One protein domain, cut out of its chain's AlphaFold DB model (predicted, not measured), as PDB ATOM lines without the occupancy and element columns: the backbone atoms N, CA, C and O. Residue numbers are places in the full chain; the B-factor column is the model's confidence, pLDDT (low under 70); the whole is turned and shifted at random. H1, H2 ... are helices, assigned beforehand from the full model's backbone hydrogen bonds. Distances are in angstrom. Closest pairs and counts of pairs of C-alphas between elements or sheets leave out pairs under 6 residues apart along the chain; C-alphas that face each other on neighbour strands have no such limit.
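This is residues 2 to 61 of the 65 residues of an uncharacterized protein of Enterococcus faecium (UniProt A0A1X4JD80). Two long helices, H1 and H2, make a narrow, open V: the chain folds back through residues 26 to 31, and the helices come closest near that turn, at Leu 23 and Arg 39. At the open end the short helix H3 turns from the end of H2 towards H1, with few contacts. The printed part has 60 residues, with three named helices in the order H1, H2, H3 and no named strand; the class is all helix. The whole is loose, with a radius of gyration of the C-alphas of 14.5 A and spans of 46 by 22 by 8 A.

H1, the longest helix, is residues 2 to 25, 34.3 A from C-alpha 2 at (46.606, 22.803, 53.191) to C-alpha 25 at (21.587, 46.199, 54.862). H2 is residues 32 to 51, 28.2 A long. H3 is residues 53 to 60, 9.8 A long, ending with C-alpha 60 at (39.753, 26.908, 39.773).

H1 and H2 are close but not clearly touching; their closest C-alphas, of Leu 23 and Arg 39, are 6.4 A apart. They run opposite ways at a shallow tilt of 23 degrees. H1 and H3 are close but not clearly touching, with the closest C-alphas, of Lys 8 and Ile 59, 7.9 A apart. Their tilt is steep, 55 degrees, opposite ways. H2 and H3 are close but not clearly touching, at 78 degrees, about perpendicular; their closest C-alphas, of Phe 50 and Lys 56, are 6.6 A apart. In H1, H2 and H3 every O i to N i+4 pair is within hydrogen-bond range.

The C-alphas farthest apart, of Trp 2 and Asp 31, are 46.5 A apart. Residues 2 to 7, 13 to 18 and 51 to 58 stand free. The printed part has no cut. The link from H1 to H2 is short, and that from H2 to H3 is tight. The mean pLDDT of the printed part is 72.3; residue 2, residues 26 to 35, residue 50 and residues 53 to 61 are under 70.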
ATOM      1  N   TRP A   2      47.891  22.606  52.473       61.84
ATOM      2  CA  TRP A   2      46.606  22.803  53.191       61.84
ATOM      3  C   TRP A   2      46.277  24.262  53.560       61.84
ATOM      4  O   TRP A   2      45.136  24.701  53.450       61.84
ATOM      5  N   LYS A   3      47.295  25.043  53.939       72.19
ATOM      6  CA  LYS A   3      47.143  26.444  54.361       72.19
ATOM      7  C   LYS A   3      46.518  27.328  53.269       72.19
ATOM      8  O   LYS A   3      45.661  28.147  53.568       72.19
ATOM      9  N   ALA A   4      46.886  27.115  52.006       73.75
ATOM     10  CA  ALA A   4      46.390  27.908  50.884       73.75
ATOM     11  C   ALA A   4      44.957  27.512  50.478       73.75
ATOM     12  O   ALA A   4      44.119  28.367  50.191       73.75
ATOM     13  N   ILE A   5      44.649  26.214  50.560       77.50
ATOM     14  CA  ILE A   5      43.296  25.672  50.382       77.50
ATOM     15  C   ILE A   5      42.353  26.288  51.421       77.50
ATOM     16  O   ILE A   5      41.309  26.834  51.062       77.50
ATOM     17  N   PHE A   6      42.762  26.293  52.691       75.50
ATOM     18  CA  PHE A   6      41.999  26.898  53.779       75.50
ATOM     19  C   PHE A   6      41.738  28.392  53.546       75.50
ATOM     20  O   PHE A   6      40.598  28.839  53.650       75.50
ATOM     21  N   THR A   7      42.760  29.157  53.147       78.81
ATOM     22  CA  THR A   7      42.609  30.582  52.821       78.81
ATOM     23  C   THR A   7      41.619  30.819  51.682       78.81
ATOM     24  O   THR A   7      40.818  31.746  51.766       78.81
ATOM     25  N   LYS A   8      41.607  29.970  50.646       75.56
ATOM     26  CA  LYS A   8      40.678  30.086  49.510       75.56
ATOM     27  C   LYS A   8      39.225  29.838  49.921       75.56
ATOM     28  O   LYS A   8      38.344  30.617  49.561       75.56
ATOM     29  N   PHE A   9      38.981  28.791  50.711       76.44
ATOM     30  CA  PHE A   9      37.653  28.506  51.263       76.44
ATOM     31  C   PHE A   9      37.189  29.599  52.226       76.44
ATOM     32  O   PHE A   9      36.031  30.009  52.171       76.44
ATOM     33  N   PHE A  10      38.093  30.114  53.059       80.31
ATOM     34  CA  PHE A  10      37.807  31.210  53.976       80.31
ATOM     35  C   PHE A  10      37.447  32.503  53.229       80.31
ATOM     36  O   PHE A  10      36.426  33.115  53.533       80.31
ATOM     37  N   LEU A  11      38.204  32.876  52.190       80.44
ATOM     38  CA  LEU A  11      37.892  34.022  51.326       80.44
ATOM     39  C   LEU A  11      36.536  33.870  50.627       80.44
ATOM     40  O   LEU A  11      35.773  34.834  50.552       80.44
ATOM     41  N   LEU A  12      36.215  32.667  50.144       82.25
ATOM     42  CA  LEU A  12      34.923  32.367  49.525       82.25
ATOM     43  C   LEU A  12      33.763  32.469  50.531       82.25
ATOM     44  O   LEU A  12      32.691  32.977  50.200       82.25
ATOM     45  N   LEU A  13      33.958  31.985  51.756       81.44
ATOM     46  CA  LEU A  13      32.947  32.050  52.809       81.44
ATOM     47  C   LEU A  13      32.723  33.494  53.274       81.44
ATOM     48  O   LEU A  13      31.578  33.932  53.400       81.44
ATOM     49  N   GLU A  14      33.800  34.254  53.470       80.81
ATOM     50  CA  GLU A  14      33.726  35.639  53.932       80.81
ATOM     51  C   GLU A  14      33.113  36.556  52.868       80.81
ATOM     52  O   GLU A  14      32.253  37.377  53.190       80.81
ATOM     53  N   THR A  15      33.441  36.365  51.586       81.69
ATOM     54  CA  THR A  15      32.774  37.099  50.495       81.69
ATOM     55  C   THR A  15      31.285  36.775  50.425       81.69
ATOM     56  O   THR A  15      30.482  37.698  50.315       81.69
ATOM     57  N   LYS A  16      30.874  35.509  50.580       79.75
ATOM     58  CA  LYS A  16      29.445  35.150  50.677       79.75
ATOM     59  C   LYS A  16      28.754  35.836  51.859       79.75
ATOM     60  O   LYS A  16      27.639  36.337  51.707       79.75
ATOM     61  N   ARG A  17      29.415  35.903  53.019       83.38
ATOM     62  CA  ARG A  17      28.892  36.565  54.225       83.38
ATOM     63  C   ARG A  17      28.745  38.075  54.032       83.38
ATOM     64  O   ARG A  17      27.699  38.633  54.363       83.38
ATOM     65  N   LEU A  18      29.764  38.727  53.473       79.06
ATOM     66  CA  LEU A  18      29.745  40.155  53.152       79.06
ATOM     67  C   LEU A  18      28.659  40.476  52.125       79.06
ATOM     68  O   LEU A  18      27.904  41.425  52.322       79.06
ATOM     69  N   PHE A  19      28.497  39.642  51.096       73.88
ATOM     70  CA  PHE A  19      27.413  39.789  50.126       73.88
ATOM     71  C   PHE A  19      26.040  39.690  50.778       73.88
ATOM     72  O   PHE A  19      25.189  40.531  50.509       73.88
ATOM     73  N   HIS A  20      25.827  38.710  51.659       75.56
ATOM     74  CA  HIS A  20      24.565  38.577  52.381       75.56
ATOM     75  C   HIS A  20      24.280  39.812  53.248       75.56
ATOM     76  O   HIS A  20      23.173  40.341  53.219       75.56
ATOM     77  N   LYS A  21      25.285  40.333  53.963       77.31
ATOM     78  CA  LYS A  21      25.151  41.567  54.754       77.31
ATOM     79  C   LYS A  21      24.849  42.789  53.890       77.31
ATOM     80  O   LYS A  21      23.974  43.567  54.249       77.31
ATOM     81  N   LEU A  22      25.511  42.947  52.746       73.69
ATOM     82  CA  LEU A  22      25.231  44.035  51.804       73.69
ATOM     83  C   LEU A  22      23.829  43.910  51.189       73.69
ATOM     84  O   LEU A  22      23.148  44.915  51.021       73.69
ATOM     85  N   LEU A  23      23.370  42.689  50.899       72.69
ATOM     86  CA  LEU A  23      22.016  42.408  50.407       72.69
ATOM     87  C   LEU A  23      20.931  42.653  51.455       72.69
ATOM     88  O   LEU A  23      19.799  42.944  51.090       72.69
ATOM     89  N   VAL A  24      21.238  42.490  52.739       71.56
ATOM     90  CA  VAL A  24      20.287  42.726  53.831       71.56
ATOM     91  C   VAL A  24      20.278  44.206  54.214       71.56
ATOM     92  O   VAL A  24      19.215  44.817  54.235       71.56
ATOM     93  N   ASN A  25      21.451  44.811  54.411       70.12
ATOM     94  CA  ASN A  25      21.587  46.199  54.862       70.12
ATOM     95  C   ASN A  25      21.381  47.209  53.722       70.12
ATOM     96  O   ASN A  25      20.773  48.255  53.912       70.12
ATOM     97  N   GLY A  26      21.842  46.897  52.508       62.56
ATOM     98  CA  GLY A  26      21.643  47.743  51.327       62.56
ATOM     99  C   GLY A  26      20.209  47.716  50.789       62.56
ATOM    100  O   GLY A  26      19.864  48.539  49.943       62.56
ATOM    101  N   VAL A  27      19.368  46.795  51.268       60.34
ATOM    102  CA  VAL A  27      17.965  46.607  50.860       60.34
ATOM    103  C   VAL A  27      16.999  47.068  51.959       60.34
ATOM    104  O   VAL A  27      15.834  46.692  51.992       60.34
ATOM    105  N   GLN A  28      17.440  47.943  52.857       59.75
ATOM    106  CA  GLN A  28      16.534  48.623  53.775       59.75
ATOM    107  C   GLN A  28      15.853  49.796  53.046       59.75
ATOM    108  O   GLN A  28      16.157  50.962  53.260       59.75
ATOM    109  N   SER A  29      14.982  49.470  52.091       60.03
ATOM    110  CA  SER A  29      14.067  50.413  51.440       60.03
ATOM    111  C   SER A  29      12.678  50.210  52.031       60.03
ATOM    112  O   SER A  29      12.242  49.067  52.151       60.03
ATOM    113  N   ALA A  30      11.983  51.297  52.377       59.34
ATOM    114  CA  ALA A  30      10.632  51.249  52.945       59.34
ATOM    115  C   ALA A  30       9.601  50.591  52.002       59.34
ATOM    116  O   ALA A  30       8.600  50.056  52.468       59.34
ATOM    117  N   ASP A  31       9.869  50.588  50.690       69.38
ATOM    118  CA  ASP A  31       9.033  49.943  49.675       69.38
ATOM    119  C   ASP A  31       9.561  48.540  49.273       69.38
ATOM    120  O   ASP A  31      10.688  48.426  48.758       69.38
ATOM    121  N   PRO A  32       8.761  47.465  49.445       65.62
ATOM    122  CA  PRO A  32       9.158  46.092  49.124       65.62
ATOM    123  C   PRO A  32       9.493  45.845  47.645       65.62
ATOM    124  O   PRO A  32      10.350  45.000  47.362       65.62
ATOM    125  N   ARG A  33       8.873  46.565  46.695       67.88
ATOM    126  CA  ARG A  33       9.096  46.374  45.247       67.88
ATOM    127  C   ARG A  33      10.435  46.959  44.818       67.88
ATOM    128  O   ARG A  33      11.191  46.297  44.107       67.88
ATOM    129  N   TYR A  34      10.780  48.140  45.327       62.34
ATOM    130  CA  TYR A  34      12.107  48.731  45.125       62.34
ATOM    131  C   TYR A  34      13.214  47.858  45.744       62.34
ATOM    132  O   TYR A  34      14.284  47.663  45.159       62.34
ATOM    133  N   SER A  35      12.922  47.245  46.895       66.00
ATOM    134  CA  SER A  35      13.815  46.307  47.582       66.00
ATOM    135  C   SER A  35      14.107  45.047  46.739       66.00
ATOM    136  O   SER A  35      15.256  44.607  46.639       66.00
ATOM    137  N   LEU A  36      13.084  44.494  46.074       70.62
ATOM    138  CA  LEU A  36      13.173  43.256  45.298       70.62
ATOM    139  C   LEU A  36      13.980  43.454  44.013       70.62
ATOM    140  O   LEU A  36      14.883  42.665  43.732       70.62
ATOM    141  N   THR A  37      13.750  44.555  43.296       72.50
ATOM    142  CA  THR A  37      14.549  44.928  42.119       72.50
ATOM    143  C   THR A  37      16.020  45.136  42.481       72.50
ATOM    144  O   THR A  37      16.906  44.650  41.779       72.50
ATOM    145  N   LYS A  38      16.314  45.773  43.623       71.38
ATOM    146  CA  LYS A  38      17.692  45.974  44.102       71.38
ATOM    147  C   LYS A  38      18.380  44.654  44.476       71.38
ATOM    148  O   LYS A  38      19.549  44.460  44.139       71.38
ATOM    149  N   ARG A  39      17.653  43.711  45.093       74.31
ATOM    150  CA  ARG A  39      18.150  42.342  45.345       74.31
ATOM    151  C   ARG A  39      18.471  41.610  44.053       74.31
ATOM    152  O   ARG A  39      19.529  40.990  43.959       74.31
ATOM    153  N   GLN A  40      17.575  41.683  43.072       79.00
ATOM    154  CA  GLN A  40      17.770  41.038  41.778       79.00
ATOM    155  C   GLN A  40      18.983  41.630  41.051       79.00
ATOM    156  O   GLN A  40      19.804  40.889  40.518       79.00
ATOM    157  N   ASN A  41      19.162  42.951  41.117       77.75
ATOM    158  CA  ASN A  41      20.292  43.632  40.496       77.75
ATOM    159  C   ASN A  41      21.634  43.263  41.160       77.75
ATOM    160  O   ASN A  41      22.607  42.969  40.470       77.75
ATOM    161  N   MET A  42      21.680  43.156  42.495       77.75
ATOM    162  CA  MET A  42      22.870  42.642  43.196       77.75
ATOM    163  C   MET A  42      23.166  41.177  42.859       77.75
ATOM    164  O   MET A  42      24.333  40.811  42.726       77.75
ATOM    165  N   ARG A  43      22.138  40.334  42.694       78.69
ATOM    166  CA  ARG A  43      22.311  38.938  42.250       78.69
ATOM    167  C   ARG A  43      22.857  38.862  40.824       78.69
ATOM    168  O   ARG A  43      23.743  38.050  40.571       78.69
ATOM    169  N   ASN A  44      22.388  39.727  39.926       80.81
ATOM    170  CA  ASN A  44      22.904  39.823  38.561       80.81
ATOM    171  C   ASN A  44      24.367  40.277  38.554       80.81
ATOM    172  O   ASN A  44      25.198  39.628  37.927       80.81
ATOM    173  N   TYR A  45      24.707  41.319  39.315       76.38
ATOM    174  CA  TYR A  45      26.088  41.792  39.442       76.38
ATOM    175  C   TYR A  45      27.017  40.700  39.992       76.38
ATOM    176  O   TYR A  45      28.091  40.457  39.450       76.38
ATOM    177  N   PHE A  46      26.567  39.966  41.014       73.00
ATOM    178  CA  PHE A  46      27.291  38.813  41.545       73.00
ATOM    179  C   PHE A  46      27.493  37.726  40.482       73.00
ATOM    180  O   PHE A  46      28.603  37.232  40.301       73.00
ATOM    181  N   SER A  47      26.439  37.374  39.742       74.12
ATOM    182  CA  SER A  47      26.528  36.389  38.665       74.12
ATOM    183  C   SER A  47      27.537  36.810  37.595       74.12
ATOM    184  O   SER A  47      28.329  35.979  37.166       74.12
ATOM    185  N   VAL A  48      27.585  38.094  37.228       78.56
ATOM    186  CA  VAL A  48      28.552  38.641  36.262       78.56
ATOM    187  C   VAL A  48      29.988  38.603  36.800       78.56
ATOM    188  O   VAL A  48      30.893  38.149  36.102       78.56
ATOM    189  N   CYS A  49      30.220  39.008  38.053       70.19
ATOM    190  CA  CYS A  49      31.558  38.973  38.652       70.19
ATOM    191  C   CYS A  49      32.130  37.549  38.753       70.19
ATOM    192  O   CYS A  49      33.327  37.357  38.547       70.19
ATOM    193  N   PHE A  50      31.290  36.552  39.046       68.19
ATOM    194  CA  PHE A  50      31.713  35.154  39.210       68.19
ATOM    195  C   PHE A  50      31.578  34.300  37.938       68.19
ATOM    196  O   PHE A  50      32.100  33.184  37.895       68.19
ATOM    197  N   SER A  51      30.901  34.785  36.894       70.94
ATOM    198  CA  SER A  51      30.866  34.123  35.584       70.94
ATOM    199  C   SER A  51      32.094  34.436  34.735       70.94
ATOM    200  O   SER A  51      32.402  33.658  33.831       70.94
ATOM    201  N   ASN A  52      32.816  35.519  35.049       75.56
ATOM    202  CA  ASN A  52      34.037  35.903  34.357       75.56
ATOM    203  C   ASN A  52      35.062  34.756  34.381       75.56
ATOM    204  O   ASN A  52      35.441  34.252  35.442       75.56
ATOM    205  N   ASN A  53      35.532  34.364  33.194       66.19
ATOM    206  CA  ASN A  53      36.456  33.247  33.031       66.19
ATOM    207  C   ASN A  53      37.779  33.451  33.781       66.19
ATOM    208  O   ASN A  53      38.303  32.485  34.315       66.19
ATOM    209  N   GLN A  54      38.298  34.675  33.901       65.75
ATOM    210  CA  GLN A  54      39.518  34.946  34.670       65.75
ATOM    211  C   GLN A  54      39.307  34.737  36.172       65.75
ATOM    212  O   GLN A  54      40.150  34.141  36.838       65.75
ATOM    213  N   VAL A  55      38.154  35.156  36.702       67.56
ATOM    214  CA  VAL A  55      37.779  34.925  38.105       67.56
ATOM    215  C   VAL A  55      37.555  33.433  38.348       67.56
ATOM    216  O   VAL A  55      38.077  32.886  39.315       67.56
ATOM    217  N   LYS A  56      36.874  32.732  37.434       66.56
ATOM    218  CA  LYS A  56      36.758  31.268  37.481       66.56
ATOM    219  C   LYS A  56      38.113  30.580  37.435       66.56
ATOM    220  O   LYS A  56      38.307  29.653  38.202       66.56
ATOM    221  N   VAL A  57      39.042  31.033  36.596       66.94
ATOM    222  CA  VAL A  57      40.402  30.483  36.501       66.94
ATOM    223  C   VAL A  57      41.165  30.720  37.804       66.94
ATOM    224  O   VAL A  57      41.715  29.772  38.342       66.94
ATOM    225  N   LEU A  58      41.119  31.917  38.394       67.19
ATOM    226  CA  LEU A  58      41.715  32.203  39.710       67.19
ATOM    227  C   LEU A  58      41.119  31.317  40.827       67.19
ATOM    228  O   LEU A  58      41.827  30.818  41.709       67.19
ATOM    229  N   ILE A  59      39.809  31.052  40.780       66.38
ATOM    230  CA  ILE A  59      39.122  30.185  41.750       66.38
ATOM    231  C   ILE A  59      39.352  28.687  41.456       66.38
ATOM    232  O   ILE A  59      39.409  27.886  42.388       66.38
ATOM    233  N   ALA A  60      39.547  28.294  40.200       67.25
ATOM    234  CA  ALA A  60      39.753  26.908  39.773       67.25
ATOM    235  C   ALA A  60      41.230  26.499  39.728       67.25
ATOM    236  O   ALA A  60      41.521  25.309  39.683       67.25
ATOM    237  N   GLN A  61      42.159  27.460  39.774       67.44
ATOM    238  CA  GLN A  61      43.590  27.186  39.752       67.44
ATOM    239  C   GLN A  61      43.979  26.303  40.949       67.44
ATOM    240  O   GLN A  61      43.739  26.698  42.103       67.44
TER     241      GLN A  61